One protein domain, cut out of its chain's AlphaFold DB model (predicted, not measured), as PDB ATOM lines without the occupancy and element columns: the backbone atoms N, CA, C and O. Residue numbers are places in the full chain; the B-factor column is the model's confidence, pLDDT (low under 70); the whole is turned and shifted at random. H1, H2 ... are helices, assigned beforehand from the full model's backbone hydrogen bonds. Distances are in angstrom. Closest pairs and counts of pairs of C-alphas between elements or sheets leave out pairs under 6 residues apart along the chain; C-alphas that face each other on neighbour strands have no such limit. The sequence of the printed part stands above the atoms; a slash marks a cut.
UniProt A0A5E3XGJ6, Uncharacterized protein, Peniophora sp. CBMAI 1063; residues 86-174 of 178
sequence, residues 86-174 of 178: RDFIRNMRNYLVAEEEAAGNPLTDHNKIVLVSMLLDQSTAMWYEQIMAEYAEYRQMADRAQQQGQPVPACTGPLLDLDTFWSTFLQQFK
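This is residues 86 to 174 of the 178 residues of an uncharacterized protein of Peniophora sp. CBMAI 1063 (UniProt A0A5E3XGJ6). Picture a loose cluster of three helices, H1, H2 and H4, and a long helix, H3, that starts beside them and runs away from them like an arm; residues 148 to 161 fold back from its far end to H4. H2 and H4 lie between H1 and the first part of H3, and H2 with H4 is the one pair of helices that touches. You are reading 89 printed residues with four named helices, H1, H2, H3 and H4 in that order, and no named strand, of the class all helix. The whole is loose, with a radius of gyration of the C-alphas of 15.1 A, and the C-alphas span 44 by 32 by 19 A.

Begin with H1, residues 86 to 103, and look across to H2, residues 109 to 117: they are close but not clearly touching, at a steep tilt of 61 degrees, opposite ways, and their closest C-alphas, those of Leu 96 and Lys 112, are 6.8 A apart. Next find H3, residues 122 to 147; it is close to H2 but not clearly touching, with the closest C-alphas, those of Ser 117 and Ala 125, 6.6 A apart. These two run opposite ways at a shallow tilt of 34 degrees, only just short of steep. Go on to H4, residues 162 to 172, which touches H2 with its closest C-alphas, those of Asp 109 and Leu 162, 5.3 A apart; they run the same way at a steep tilt of 38 degrees. H4 and H1 are close but not clearly touching: the C-alphas of Ile 89 and Trp 166, the closest, are 7.2 A apart, at a shallow tilt of 24 degrees, opposite ways. H3 and H4 are near each other, with 6 pairs of C-alphas within 10 A and no pair within 8 A, while H1 and H3 are apart. In H1, H2 and H4 every O i to N i+4 pair is within hydrogen-bond range; in H3 it is 21 of 22.

Find C-alpha 86 at (53.325, 11.368, -127.263); from there H1 runs 25.6 A to C-alpha 103. H2 is 12.1 A long. Look for C-alpha 122 at (58.783, 27.823, -133.400), from which H3 runs 37.4 A to C-alpha 147 at (64.957, 13.733, -167.483). H4 runs 15.2 A and ends at C-alpha 172, (63.812, 13.792, -132.841).

The two C-alphas farthest apart are those of Asp 87 and Gln 148, 45.8 A. The printed part has no cut. The links H1 to H2 and H2 to H3 are tight, and H3 to H4 is long, with 14 residues. The mean pLDDT of the printed part is 82.9; look for values under 70 at residues 122 to 123 and at residue 174.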
ATOM      1  N   ARG A  86      54.382  12.381-127.121       77.25
ATOM      2  CA  ARG A  86      53.325  11.368-127.263       77.25
ATOM      3  C   ARG A  86      51.922  11.930-127.027       77.25
ATOM      4  O   ARG A  86      51.004  11.575-127.767       77.25
ATOM      5  N   ASP A  87      51.743  12.783-126.023       74.62
ATOM      6  CA  ASP A  87      50.468  13.459-125.765       74.62
ATOM      7  C   ASP A  87      50.113  14.440-126.884       74.62
ATOM      8  O   ASP A  87      48.950  14.503-127.283       74.62
ATOM      9  N   PHE A  88      51.105  15.146-127.439       77.19
ATOM     10  CA  PHE A  88      50.932  15.995-128.615       77.19
ATOM     11  C   PHE A  88      50.423  15.184-129.807       77.19
ATOM     12  O   PHE A  88      49.371  15.506-130.352       77.19
ATOM     13  N   ILE A  89      51.086  14.073-130.154       82.38
ATOM     14  CA  ILE A  89      50.644  13.202-131.256       82.38
ATOM     15  C   ILE A  89      49.228  12.677-131.018       82.38
ATOM     16  O   ILE A  89      48.415  12.658-131.943       82.38
ATOM     17  N   ARG A  90      48.894  12.272-129.787       80.62
ATOM     18  CA  ARG A  90      47.530  11.834-129.452       80.62
ATOM     19  C   ARG A  90      46.511  12.951-129.692       80.62
ATOM     20  O   ARG A  90      45.473  12.700-130.298       80.62
ATOM     21  N   ASN A  91      46.804  14.170-129.246       79.44
ATOM     22  CA  ASN A  91      45.922  15.321-129.441       79.44
ATOM     23  C   ASN A  91      45.781  15.678-130.927       79.44
ATOM     24  O   ASN A  91      44.670  15.925-131.389       79.44
ATOM     25  N   MET A  92      46.877  15.623-131.685       83.44
ATOM     26  CA  MET A  92      46.875  15.856-133.126       83.44
ATOM     27  C   MET A  92      46.063  14.813-133.884       83.44
ATOM     28  O   MET A  92      45.303  15.169-134.776       83.44
ATOM     29  N   ARG A  93      46.147  13.535-133.504       85.00
ATOM     30  CA  ARG A  93      45.299  12.485-134.090       85.00
ATOM     31  C   ARG A  93      43.816  12.764-133.858       85.00
ATOM     32  O   ARG A  93      43.039  12.676-134.800       85.00
ATOM     33  N   ASN A  94      43.435  13.157-132.642       82.12
ATOM     34  CA  ASN A  94      42.045  13.509-132.336       82.12
ATOM     35  C   ASN A  94      41.572  14.736-133.131       82.12
ATOM     36  O   ASN A  94      40.438  14.764-133.596       82.12
ATOM     37  N   TYR A  95      42.441  15.732-133.304       81.12
ATOM     38  CA  TYR A  95      42.152  16.902-134.128       81.12
ATOM     39  C   TYR A  95      41.953  16.540-135.598       81.12
ATOM     40  O   TYR A  95      40.963  16.949-136.187       81.12
ATOM     41  N   LEU A  96      42.838  15.726-136.177       83.12
ATOM     42  CA  LEU A  96      42.712  15.298-137.570       83.12
ATOM     43  C   LEU A  96      41.410  14.528-137.821       83.12
ATOM     44  O   LEU A  96      40.784  14.745-138.850       83.12
ATOM     45  N   VAL A  97      40.976  13.690-136.872       82.94
ATOM     46  CA  VAL A  97      39.667  13.015-136.946       82.94
ATOM     47  C   VAL A  97      38.527  14.034-136.963       82.94
ATOM     48  O   VAL A  97      37.637  13.934-137.800       82.94
ATOM     49  N   ALA A  98      38.567  15.041-136.088       80.62
ATOM     50  CA  ALA A  98      37.547  16.087-136.055       80.62
ATOM     51  C   ALA A  98      37.525  16.929-137.346       80.62
ATOM     52  O   ALA A  98      36.452  17.286-137.826       80.62
ATOM     53  N   GLU A  99      38.692  17.213-137.931       80.50
ATOM     54  CA  GLU A  99      38.800  17.907-139.219       80.50
ATOM     55  C   GLU A  99      38.239  17.062-140.373       80.50
ATOM     56  O   GLU A  99      37.509  17.583-141.214       80.50
ATOM     57  N   GLU A 100      38.512  15.752-140.401       83.69
ATOM     58  CA  GLU A 100      37.926  14.825-141.381       83.69
ATOM     59  C   GLU A 100      36.397  14.738-141.244       83.69
ATOM     60  O   GLU A 100      35.679  14.751-142.247       83.69
ATOM     61  N   GLU A 101      35.884  14.699-140.012       83.38
ATOM     62  CA  GLU A 101      34.444  14.722-139.730       83.38
ATOM     63  C   GLU A 101      33.794  16.039-140.172       83.38
ATOM     64  O   GLU A 101      32.725  16.022-140.786       83.38
ATOM     65  N   ALA A 102      34.438  17.177-139.898       79.38
ATOM     66  CA  ALA A 102      33.938  18.498-140.269       79.38
ATOM     67  C   ALA A 102      33.963  18.732-141.787       79.38
ATOM     68  O   ALA A 102      33.036  19.331-142.336       79.38
ATOM     69  N   ALA A 103      35.003  18.251-142.473       80.56
ATOM     70  CA  ALA A 103      35.130  18.347-143.924       80.56
ATOM     71  C   ALA A 103      34.234  17.337-144.669       80.56
ATOM     72  O   ALA A 103      33.893  17.546-145.835       80.56
ATOM     73  N   GLY A 104      33.820  16.255-143.999       86.38
ATOM     74  CA  GLY A 104      32.982  15.201-144.573       86.38
ATOM     75  C   GLY A 104      33.721  14.291-145.560       86.38
ATOM     76  O   GLY A 104      33.086  13.516-146.277       86.38
ATOM     77  N   ASN A 105      35.052  14.376-145.620       85.56
ATOM     78  CA  ASN A 105      35.904  13.550-146.463       85.56
ATOM     79  C   ASN A 105      37.235  13.203-145.765       85.56
ATOM     80  O   ASN A 105      37.762  14.010-145.000       85.56
ATOM     81  N   PRO A 106      37.821  12.022-146.050       88.06
ATOM     82  CA  PRO A 106      39.143  11.677-145.540       88.06
ATOM     83  C   PRO A 106      40.216  12.636-146.062       88.06
ATOM     84  O   PRO A 106      40.245  12.974-147.252       88.06
ATOM     85  N   LEU A 107      41.142  13.019-145.190       87.62
ATOM     86  CA  LEU A 107      42.310  13.805-145.553       87.62
ATOM     87  C   LEU A 107      43.415  12.873-146.059       87.62
ATOM     88  O   LEU A 107      43.684  11.816-145.491       87.62
ATOM     89  N   THR A 108      44.112  13.290-147.114       90.75
ATOM     90  CA  THR A 108      45.365  12.640-147.527       90.75
ATOM     91  C   THR A 108      46.440  12.853-146.462       90.75
ATOM     92  O   THR A 108      46.457  13.920-145.844       90.75
ATOM     93  N   ASP A 109      47.400  11.938-146.332       87.81
ATOM     94  CA  ASP A 109      48.511  12.091-145.380       87.81
ATOM     95  C   ASP A 109      49.290  13.393-145.570       87.81
ATOM     96  O   ASP A 109      49.630  14.046-144.591       87.81
ATOM     97  N   HIS A 110      49.473  13.841-146.816       85.75
ATOM     98  CA  HIS A 110      50.075  15.143-147.100       85.75
ATOM     99  C   HIS A 110      49.318  16.293-146.414       85.75
ATOM    100  O   HIS A 110      49.910  17.060-145.660       85.75
ATOM    101  N   ASN A 111      47.999  16.377-146.610       85.69
ATOM    102  CA  ASN A 111      47.162  17.388-145.955       85.69
ATOM    103  C   ASN A 111      47.200  17.267-144.426       85.69
ATOM    104  O   ASN A 111      47.237  18.286-143.742       85.69
ATOM    105  N   LYS A 112      47.230  16.044-143.883       87.62
ATOM    106  CA  LYS A 112      47.364  15.817-142.436       87.62
ATOM    107  C   LYS A 112      48.690  16.368-141.912       87.62
ATOM    108  O   LYS A 112      48.688  17.098-140.928       87.62
ATOM    109  N   ILE A 113      49.802  16.083-142.590       84.56
ATOM    110  CA  ILE A 113      51.135  16.601-142.241       84.56
ATOM    111  C   ILE A 113      51.161  18.133-142.329       84.56
ATOM    112  O   ILE A 113      51.660  18.787-141.416       84.56
ATOM    113  N   VAL A 114      50.562  18.722-143.372       84.19
ATOM    114  CA  VAL A 114      50.458  20.184-143.508       84.19
ATOM    115  C   VAL A 114      49.666  20.792-142.347       84.19
ATOM    116  O   VAL A 114      50.144  21.733-141.717       84.19
ATOM    117  N   LEU A 115      48.498  20.241-142.004       82.50
ATOM    118  CA  LEU A 115      47.711  20.697-140.852       82.50
ATOM    119  C   LEU A 115      48.495  20.611-139.541       82.50
ATOM    120  O   LEU A 115      48.446  21.533-138.730       82.50
ATOM    121  N   VAL A 116      49.242  19.526-139.344       83.44
ATOM    122  CA  VAL A 116      50.090  19.354-138.165       83.44
ATOM    123  C   VAL A 116      51.199  20.393-138.124       83.44
ATOM    124  O   VAL A 116      51.442  20.962-137.063       83.44
ATOM    125  N   SER A 117      51.835  20.673-139.263       77.25
ATOM    126  CA  SER A 117      52.937  21.633-139.349       77.25
ATOM    127  C   SER A 117      52.546  23.039-138.879       77.25
ATOM    128  O   SER A 117      53.340  23.707-138.225       77.25
ATOM    129  N   MET A 118      51.297  23.454-139.113       78.62
ATOM    130  CA  MET A 118      50.769  24.751-138.665       78.62
ATOM    131  C   MET A 118      50.585  24.868-137.145       78.62
ATOM    132  O   MET A 118      50.392  25.971-136.639       78.62
ATOM    133  N   LEU A 119      50.607  23.748-136.419       78.44
ATOM    134  CA  LEU A 119      50.391  23.683-134.970       78.44
ATOM    135  C   LEU A 119      51.685  23.403-134.194       78.44
ATOM    136  O   LEU A 119      51.663  23.275-132.965       78.44
ATOM    137  N   LEU A 120      52.805  23.309-134.908       74.00
ATOM    138  CA  LEU A 120      54.134  23.220-134.326       74.00
ATOM    139  C   LEU A 120      54.517  24.567-133.703       74.00
ATOM    140  O   LEU A 120      54.176  25.630-134.224       74.00
ATOM    141  N   ASP A 121      55.232  24.532-132.582       70.00
ATOM    142  CA  ASP A 121      55.877  25.735-132.063       70.00
ATOM    143  C   ASP A 121      57.068  26.142-132.935       70.00
ATOM    144  O   ASP A 121      57.465  25.444-133.865       70.00
ATOM    145  N   GLN A 122      57.679  27.280-132.615       63.34
ATOM    146  CA  GLN A 122      58.783  27.823-133.400       63.34
ATOM    147  C   GLN A 122      59.974  26.854-133.518       63.34
ATOM    148  O   GLN A 122      60.589  26.772-134.580       63.34
ATOM    149  N   SER A 123      60.301  26.113-132.453       57.88
ATOM    150  CA  SER A 123      61.438  25.187-132.451       57.88
ATOM    151  C   SER A 123      61.181  23.956-133.329       57.88
ATOM    152  O   SER A 123      62.049  23.539-134.099       57.88
ATOM    153  N   THR A 124      59.956  23.436-133.294       70.06
ATOM    154  CA  THR A 124      59.534  22.268-134.066       70.06
ATOM    155  C   THR A 124      59.174  22.631-135.511       70.06
ATOM    156  O   THR A 124      59.363  21.826-136.422       70.06
ATOM    157  N   ALA A 125      58.738  23.869-135.755       73.12
ATOM    158  CA  ALA A 125      58.522  24.412-137.092       73.12
ATOM    159  C   ALA A 125      59.834  24.497-137.887       73.12
ATOM    160  O   ALA A 125      59.855  24.099-139.048       73.12
ATOM    161  N   MET A 126      60.948  24.907-137.265       75.62
ATOM    162  CA  MET A 126      62.261  24.898-137.935       75.62
ATOM    163  C   MET A 126      62.691  23.486-138.357       75.62
ATOM    164  O   MET A 126      63.236  23.301-139.443       75.62
ATOM    165  N   TRP A 127      62.427  22.477-137.521       82.44
ATOM    166  CA  TRP A 127      62.677  21.079-137.882       82.44
ATOM    167  C   TRP A 127      61.843  20.650-139.098       82.44
ATOM    168  O   TRP A 127      62.363  20.016-140.016       82.44
ATOM    169  N   TYR A 128      60.568  21.043-139.148       81.38
ATOM    170  CA  TYR A 128      59.714  20.786-140.307       81.38
ATOM    171  C   TYR A 128      60.213  21.494-141.577       81.38
ATOM    172  O   TYR A 128      60.261  20.878-142.642       81.38
ATOM    173  N   GLU A 129      60.637  22.756-141.478       82.19
ATOM    174  CA  GLU A 129      61.229  23.499-142.599       82.19
ATOM    175  C   GLU A 129      62.495  22.821-143.131       82.19
ATOM    176  O   GLU A 129      62.677  22.725-144.347       82.19
ATOM    177  N   GLN A 130      63.339  22.293-142.241       82.50
ATOM    178  CA  GLN A 130      64.528  21.542-142.635       82.50
ATOM    179  C   GLN A 130      64.160  20.278-143.424       82.50
ATOM    180  O   GLN A 130      64.711  20.039-144.497       82.50
ATOM    181  N   ILE A 131      63.177  19.508-142.952       84.75
ATOM    182  CA  ILE A 131      62.690  18.323-143.671       84.75
ATOM    183  C   ILE A 131      62.101  18.702-145.040       84.75
ATOM    184  O   ILE A 131      62.303  17.994-146.028       84.75
ATOM    185  N   MET A 132      61.382  19.823-145.126       85.06
ATOM    186  CA  MET A 132      60.847  20.330-146.393       85.06
ATOM    187  C   MET A 132      61.958  20.738-147.368       85.06
ATOM    188  O   MET A 132      61.821  20.502-148.572       85.06
ATOM    189  N   ALA A 133      63.057  21.313-146.874       85.44
ATOM    190  CA  ALA A 133      64.225  21.639-147.690       85.44
ATOM    191  C   ALA A 133      64.890  20.370-148.251       85.44
ATOM    192  O   ALA A 133      65.111  20.281-149.458       85.44
ATOM    193  N   GLU A 134      65.106  19.352-147.414       83.75
ATOM    194  CA  GLU A 134      65.637  18.047-147.837       83.75
ATOM    195  C   GLU A 134      64.728  17.376-148.883       83.75
ATOM    196  O   GLU A 134      65.191  16.846-149.897       83.75
ATOM    197  N   TYR A 135      63.409  17.456-148.697       84.38
ATOM    198  CA  TYR A 135      62.448  16.939-149.669       84.38
ATOM    199  C   TYR A 135      62.470  17.711-150.996       84.38
ATOM    200  O   TYR A 135      62.346  17.110-152.068       84.38
ATOM    201  N   ALA A 136      62.659  19.032-150.959       85.25
ATOM    202  CA  ALA A 136      62.807  19.841-152.164       85.25
ATOM    203  C   ALA A 136      64.075  19.466-152.951       85.25
ATOM    204  O   ALA A 136      64.027  19.378-154.181       85.25
ATOM    205  N   GLU A 137      65.185  19.184-152.265       86.50
ATOM    206  CA  GLU A 137      66.411  18.681-152.893       86.50
ATOM    207  C   GLU A 137      66.195  17.310-153.542       86.50
ATOM    208  O   GLU A 137      66.546  17.119-154.712       86.50
ATOM    209  N   TYR A 138      65.539  16.383-152.835       86.50
ATOM    210  CA  TYR A 138      65.147  15.091-153.396       86.50
ATOM    211  C   TYR A 138      64.304  15.262-154.667       86.50
ATOM    212  O   TYR A 138      64.586  14.624-155.680       86.50
ATOM    213  N   ARG A 139      63.301  16.150-154.652       86.12
ATOM    214  CA  ARG A 139      62.448  16.421-155.821       86.12
ATOM    215  C   ARG A 139      63.267  16.904-157.014       86.12
ATOM    216  O   ARG A 139      63.107  16.373-158.108       86.12
ATOM    217  N   GLN A 140      64.191  17.838-156.799       87.25
ATOM    218  CA  GLN A 140      65.083  18.308-157.861       87.25
ATOM    219  C   GLN A 140      65.974  17.187-158.409       87.25
ATOM    220  O   GLN A 140      66.187  17.101-159.620       87.25
ATOM    221  N   MET A 141      66.504  16.328-157.536       87.62
ATOM    222  CA  MET A 141      67.307  15.177-157.944       87.62
ATOM    223  C   MET A 141      66.477  14.167-158.748       87.62
ATOM    224  O   MET A 141      66.927  13.713-159.801       87.62
ATOM    225  N   ALA A 142      65.269  13.846-158.284       86.31
ATOM    226  CA  ALA A 142      64.343  12.931-158.939       86.31
ATOM    227  C   ALA A 142      63.942  13.432-160.331       86.31
ATOM    228  O   ALA A 142      64.014  12.675-161.300       86.31
ATOM    229  N   ASP A 143      63.617  14.722-160.454       88.44
ATOM    230  CA  ASP A 143      63.272  15.346-161.731       88.44
ATOM    231  C   ASP A 143      64.446  15.267-162.725       88.44
ATOM    232  O   ASP A 143      64.255  14.945-163.900       88.44
ATOM    233  N   ARG A 144      65.684  15.495-162.260       90.25
ATOM    234  CA  ARG A 144      66.895  15.346-163.090       90.25
ATOM    235  C   ARG A 144      67.127  13.901-163.518       90.25
ATOM    236  O   ARG A 144      67.400  13.668-164.694       90.25
ATOM    237  N   ALA A 145      67.016  12.946-162.596       87.94
ATOM    238  CA  ALA A 145      67.174  11.525-162.898       87.94
ATOM    239  C   ALA A 145      66.150  11.081-163.952       87.94
ATOM    240  O   ALA A 145      66.516  10.456-164.947       87.94
ATOM    241  N   GLN A 146      64.894  11.510-163.806       87.81
ATOM    242  CA  GLN A 146      63.829  11.229-164.763       87.81
ATOM    243  C   GLN A 146      64.108  11.837-166.146       87.81
ATOM    244  O   GLN A 146      63.952  11.152-167.156       87.81
ATOM    245  N   GLN A 147      64.573  13.090-166.216       90.50
ATOM    246  CA  GLN A 147      64.957  13.733-167.483       90.50
ATOM    247  C   GLN A 147      66.139  13.038-168.174       90.50
ATOM    248  O   GLN A 147      66.236  13.061-169.399       90.50
ATOM    249  N   GLN A 148      67.031  12.414-167.403       92.38
ATOM    250  CA  GLN A 148      68.199  11.691-167.909       92.38
ATOM    251  C   GLN A 148      67.919  10.204-168.191       92.38
ATOM    252  O   GLN A 148      68.834   9.482-168.584       92.38
ATOM    253  N   GLY A 149      66.681   9.731-167.990       90.75
ATOM    254  CA  GLY A 149      66.323   8.315-168.134       90.75
ATOM    255  C   GLY A 149      66.992   7.405-167.098       90.75
ATOM    256  O   GLY A 149      67.128   6.203-167.327       90.75
ATOM    257  N   GLN A 150      67.446   7.971-165.980       90.12
ATOM    258  CA  GLN A 150      68.058   7.242-164.879       90.12
ATOM    259  C   GLN A 150      66.992   6.771-163.881       90.12
ATOM    260  O   GLN A 150      65.939   7.403-163.752       90.12
ATOM    261  N   PRO A 151      67.252   5.680-163.140       88.12
ATOM    262  CA  PRO A 151      66.387   5.269-162.044       88.12
ATOM    263  C   PRO A 151      66.236   6.400-161.023       88.12
ATOM    264  O   PRO A 151      67.229   6.934-160.528       88.12
ATOM    265  N   VAL A 152      64.992   6.751-160.703       86.25
ATOM    266  CA  VAL A 152      64.689   7.731-159.659       86.25
ATOM    267  C   VAL A 152      64.938   7.071-158.297       86.25
ATOM    268  O   VAL A 152      64.373   6.001-158.045       86.25
ATOM    269  N   PRO A 153      65.777   7.656-157.421       79.50
ATOM    270  CA  PRO A 153      65.943   7.160-156.059       79.50
ATOM    271  C   PRO A 153      64.598   7.113-155.331       79.50
ATOM    272  O   PRO A 153      63.744   7.964-155.557       79.50
ATOM    273  N   ALA A 154      64.396   6.135-154.449       80.25
ATOM    274  CA  ALA A 154      63.179   6.093-153.646       80.25
ATOM    275  C   ALA A 154      63.127   7.294-152.688       80.25
ATOM    276  O   ALA A 154      64.140   7.662-152.093       80.25
ATOM    277  N   CYS A 155      61.939   7.877-152.505       75.75
ATOM    278  CA  CYS A 155      61.725   8.890-151.479       75.75
ATOM    279  C   CYS A 155      61.812   8.227-150.100       75.75
ATOM    280  O   CYS A 155      60.906   7.497-149.701       75.75
ATOM    281  N   THR A 156      62.896   8.480-149.374       74.81
ATOM    282  CA  THR A 156      63.103   7.990-148.007       74.81
ATOM    283  C   THR A 156      63.167   9.193-147.077       74.81
ATOM    284  O   THR A 156      64.237   9.753-146.861       74.81
ATOM    285  N   GLY A 157      62.020   9.648-146.576       81.81
ATOM    286  CA  GLY A 157      61.986  10.819-145.707       81.81
ATOM    287  C   GLY A 157      60.710  10.928-144.875       81.81
ATOM    288  O   GLY A 157      59.735  10.229-145.159       81.81
ATOM    289  N   PRO A 158      60.693  11.821-143.870       81.31
ATOM    290  CA  PRO A 158      59.601  11.927-142.897       81.31
ATOM    291  C   PRO A 158      58.255  12.358-143.489       81.31
ATOM    292  O   PRO A 158      57.234  12.236-142.828       81.31
ATOM    293  N   LEU A 159      58.242  12.869-144.722       86.19
ATOM    294  CA  LEU A 159      57.039  13.344-145.414       86.19
ATOM    295  C   LEU A 159      56.358  12.271-146.276       86.19
ATOM    296  O   LEU A 159      55.444  12.601-147.030       86.19
ATOM    297  N   LEU A 160      56.824  11.017-146.220       85.44
ATOM    298  CA  LEU A 160      56.272   9.922-147.024       85.44
ATOM    299  C   LEU A 160      54.797   9.663-146.691       85.44
ATOM    300  O   LEU A 160      53.959   9.571-147.585       85.44
ATOM    301  N   ASP A 161      54.512   9.556-145.401       89.50
ATOM    302  CA  ASP A 161      53.201   9.275-144.838       89.50
ATOM    303  C   ASP A 161      53.161   9.769-143.387       89.50
ATOM    304  O   ASP A 161      54.186  10.117-142.786       89.50
ATOM    305  N   LEU A 162      51.957   9.821-142.826       89.75
ATOM    306  CA  LEU A 162      51.744  10.392-141.504       89.75
ATOM    307  C   LEU A 162      52.382   9.550-140.380       89.75
ATOM    308  O   LEU A 162      52.815  10.107-139.372       89.75
ATOM    309  N   ASP A 163      52.466   8.227-140.530       91.62
ATOM    310  CA  ASP A 163      53.067   7.355-139.517       91.62
ATOM    311  C   ASP A 163      54.592   7.497-139.490       91.62
ATOM    312  O   ASP A 163      55.186   7.594-138.410       91.62
ATOM    313  N   THR A 164      55.220   7.596-140.661       90.06
ATOM    314  CA  THR A 164      56.643   7.914-140.803       90.06
ATOM    315  C   THR A 164      56.937   9.287-140.196       90.06
ATOM    316  O   THR A 164      57.871   9.408-139.398       90.06
ATOM    317  N   PHE A 165      56.093  10.291-140.466       89.56
ATOM    318  CA  PHE A 165      56.203  11.621-139.861       89.56
ATOM    319  C   PHE A 165      56.187  11.555-138.327       89.56
ATOM    320  O   PHE A 165      57.074  12.101-137.667       89.56
ATOM    321  N   TRP A 166      55.228  10.829-137.740       89.38
ATOM    322  CA  TRP A 166      55.138  10.643-136.288       89.38
ATOM    323  C   TRP A 166      56.314   9.891-135.688       89.38
ATOM    324  O   TRP A 166      56.780  10.245-134.603       89.38
ATOM    325  N   SER A 167      56.800   8.860-136.374       87.94
ATOM    326  CA  SER A 167      57.957   8.098-135.921       87.94
ATOM    327  C   SER A 167      59.208   8.975-135.876       87.94
ATOM    328  O   SER A 167      59.909   8.987-134.861       87.94
ATOM    329  N   THR A 168      59.469   9.754-136.931       87.62
ATOM    330  CA  THR A 168      60.612  10.676-136.963       87.62
ATOM    331  C   THR A 168      60.458  11.789-135.932       87.62
ATOM    332  O   THR A 168      61.418  12.088-135.226       87.62
ATOM    333  N   PHE A 169      59.258  12.356-135.781       85.12
ATOM    334  CA  PHE A 169      58.971  13.356-134.751       85.12
ATOM    335  C   PHE A 169      59.320  12.826-133.354       85.12
ATOM    336  O   PHE A 169      60.078  13.445-132.610       85.12
ATOM    337  N   LEU A 170      58.824  11.636-133.003       83.94
ATOM    338  CA  LEU A 170      59.113  11.023-131.706       83.94
ATOM    339  C   LEU A 170      60.592  10.724-131.512       83.94
ATOM    340  O   LEU A 170      61.055  10.791-130.380       83.94
ATOM    341  N   GLN A 171      61.314  10.358-132.570       83.50
ATOM    342  CA  GLN A 171      62.751  10.118-132.498       83.50
ATOM    343  C   GLN A 171      63.525  11.416-132.259       83.50
ATOM    344  O   GLN A 171      64.426  11.430-131.425       83.50
ATOM    345  N   GLN A 172      63.153  12.494-132.951       80.50
ATOM    346  CA  GLN A 172      63.812  13.792-132.841       80.50
ATOM    347  C   GLN A 172      63.607  14.426-131.461       80.50
ATOM    348  O   GLN A 172      64.542  14.979-130.889       80.50
ATOM    349  N   PHE A 173      62.396  14.316-130.912       74.62
ATOM    350  CA  PHE A 173      62.020  14.950-129.646       74.62
ATOM    351  C   PHE A 173      61.981  13.965-128.465       74.62
ATOM    352  O   PHE A 173      61.419  14.277-127.419       74.62
ATOM    353  N   LYS A 174      62.584  12.773-128.611       68.31
ATOM    354  CA  LYS A 174      62.552  11.691-127.607       68.31
ATOM    355  C   LYS A 174      63.188  12.075-126.270       68.31
ATOM    356  O   LYS A 174      62.682  11.670-125.226       68.31
TER     357      LYS A 174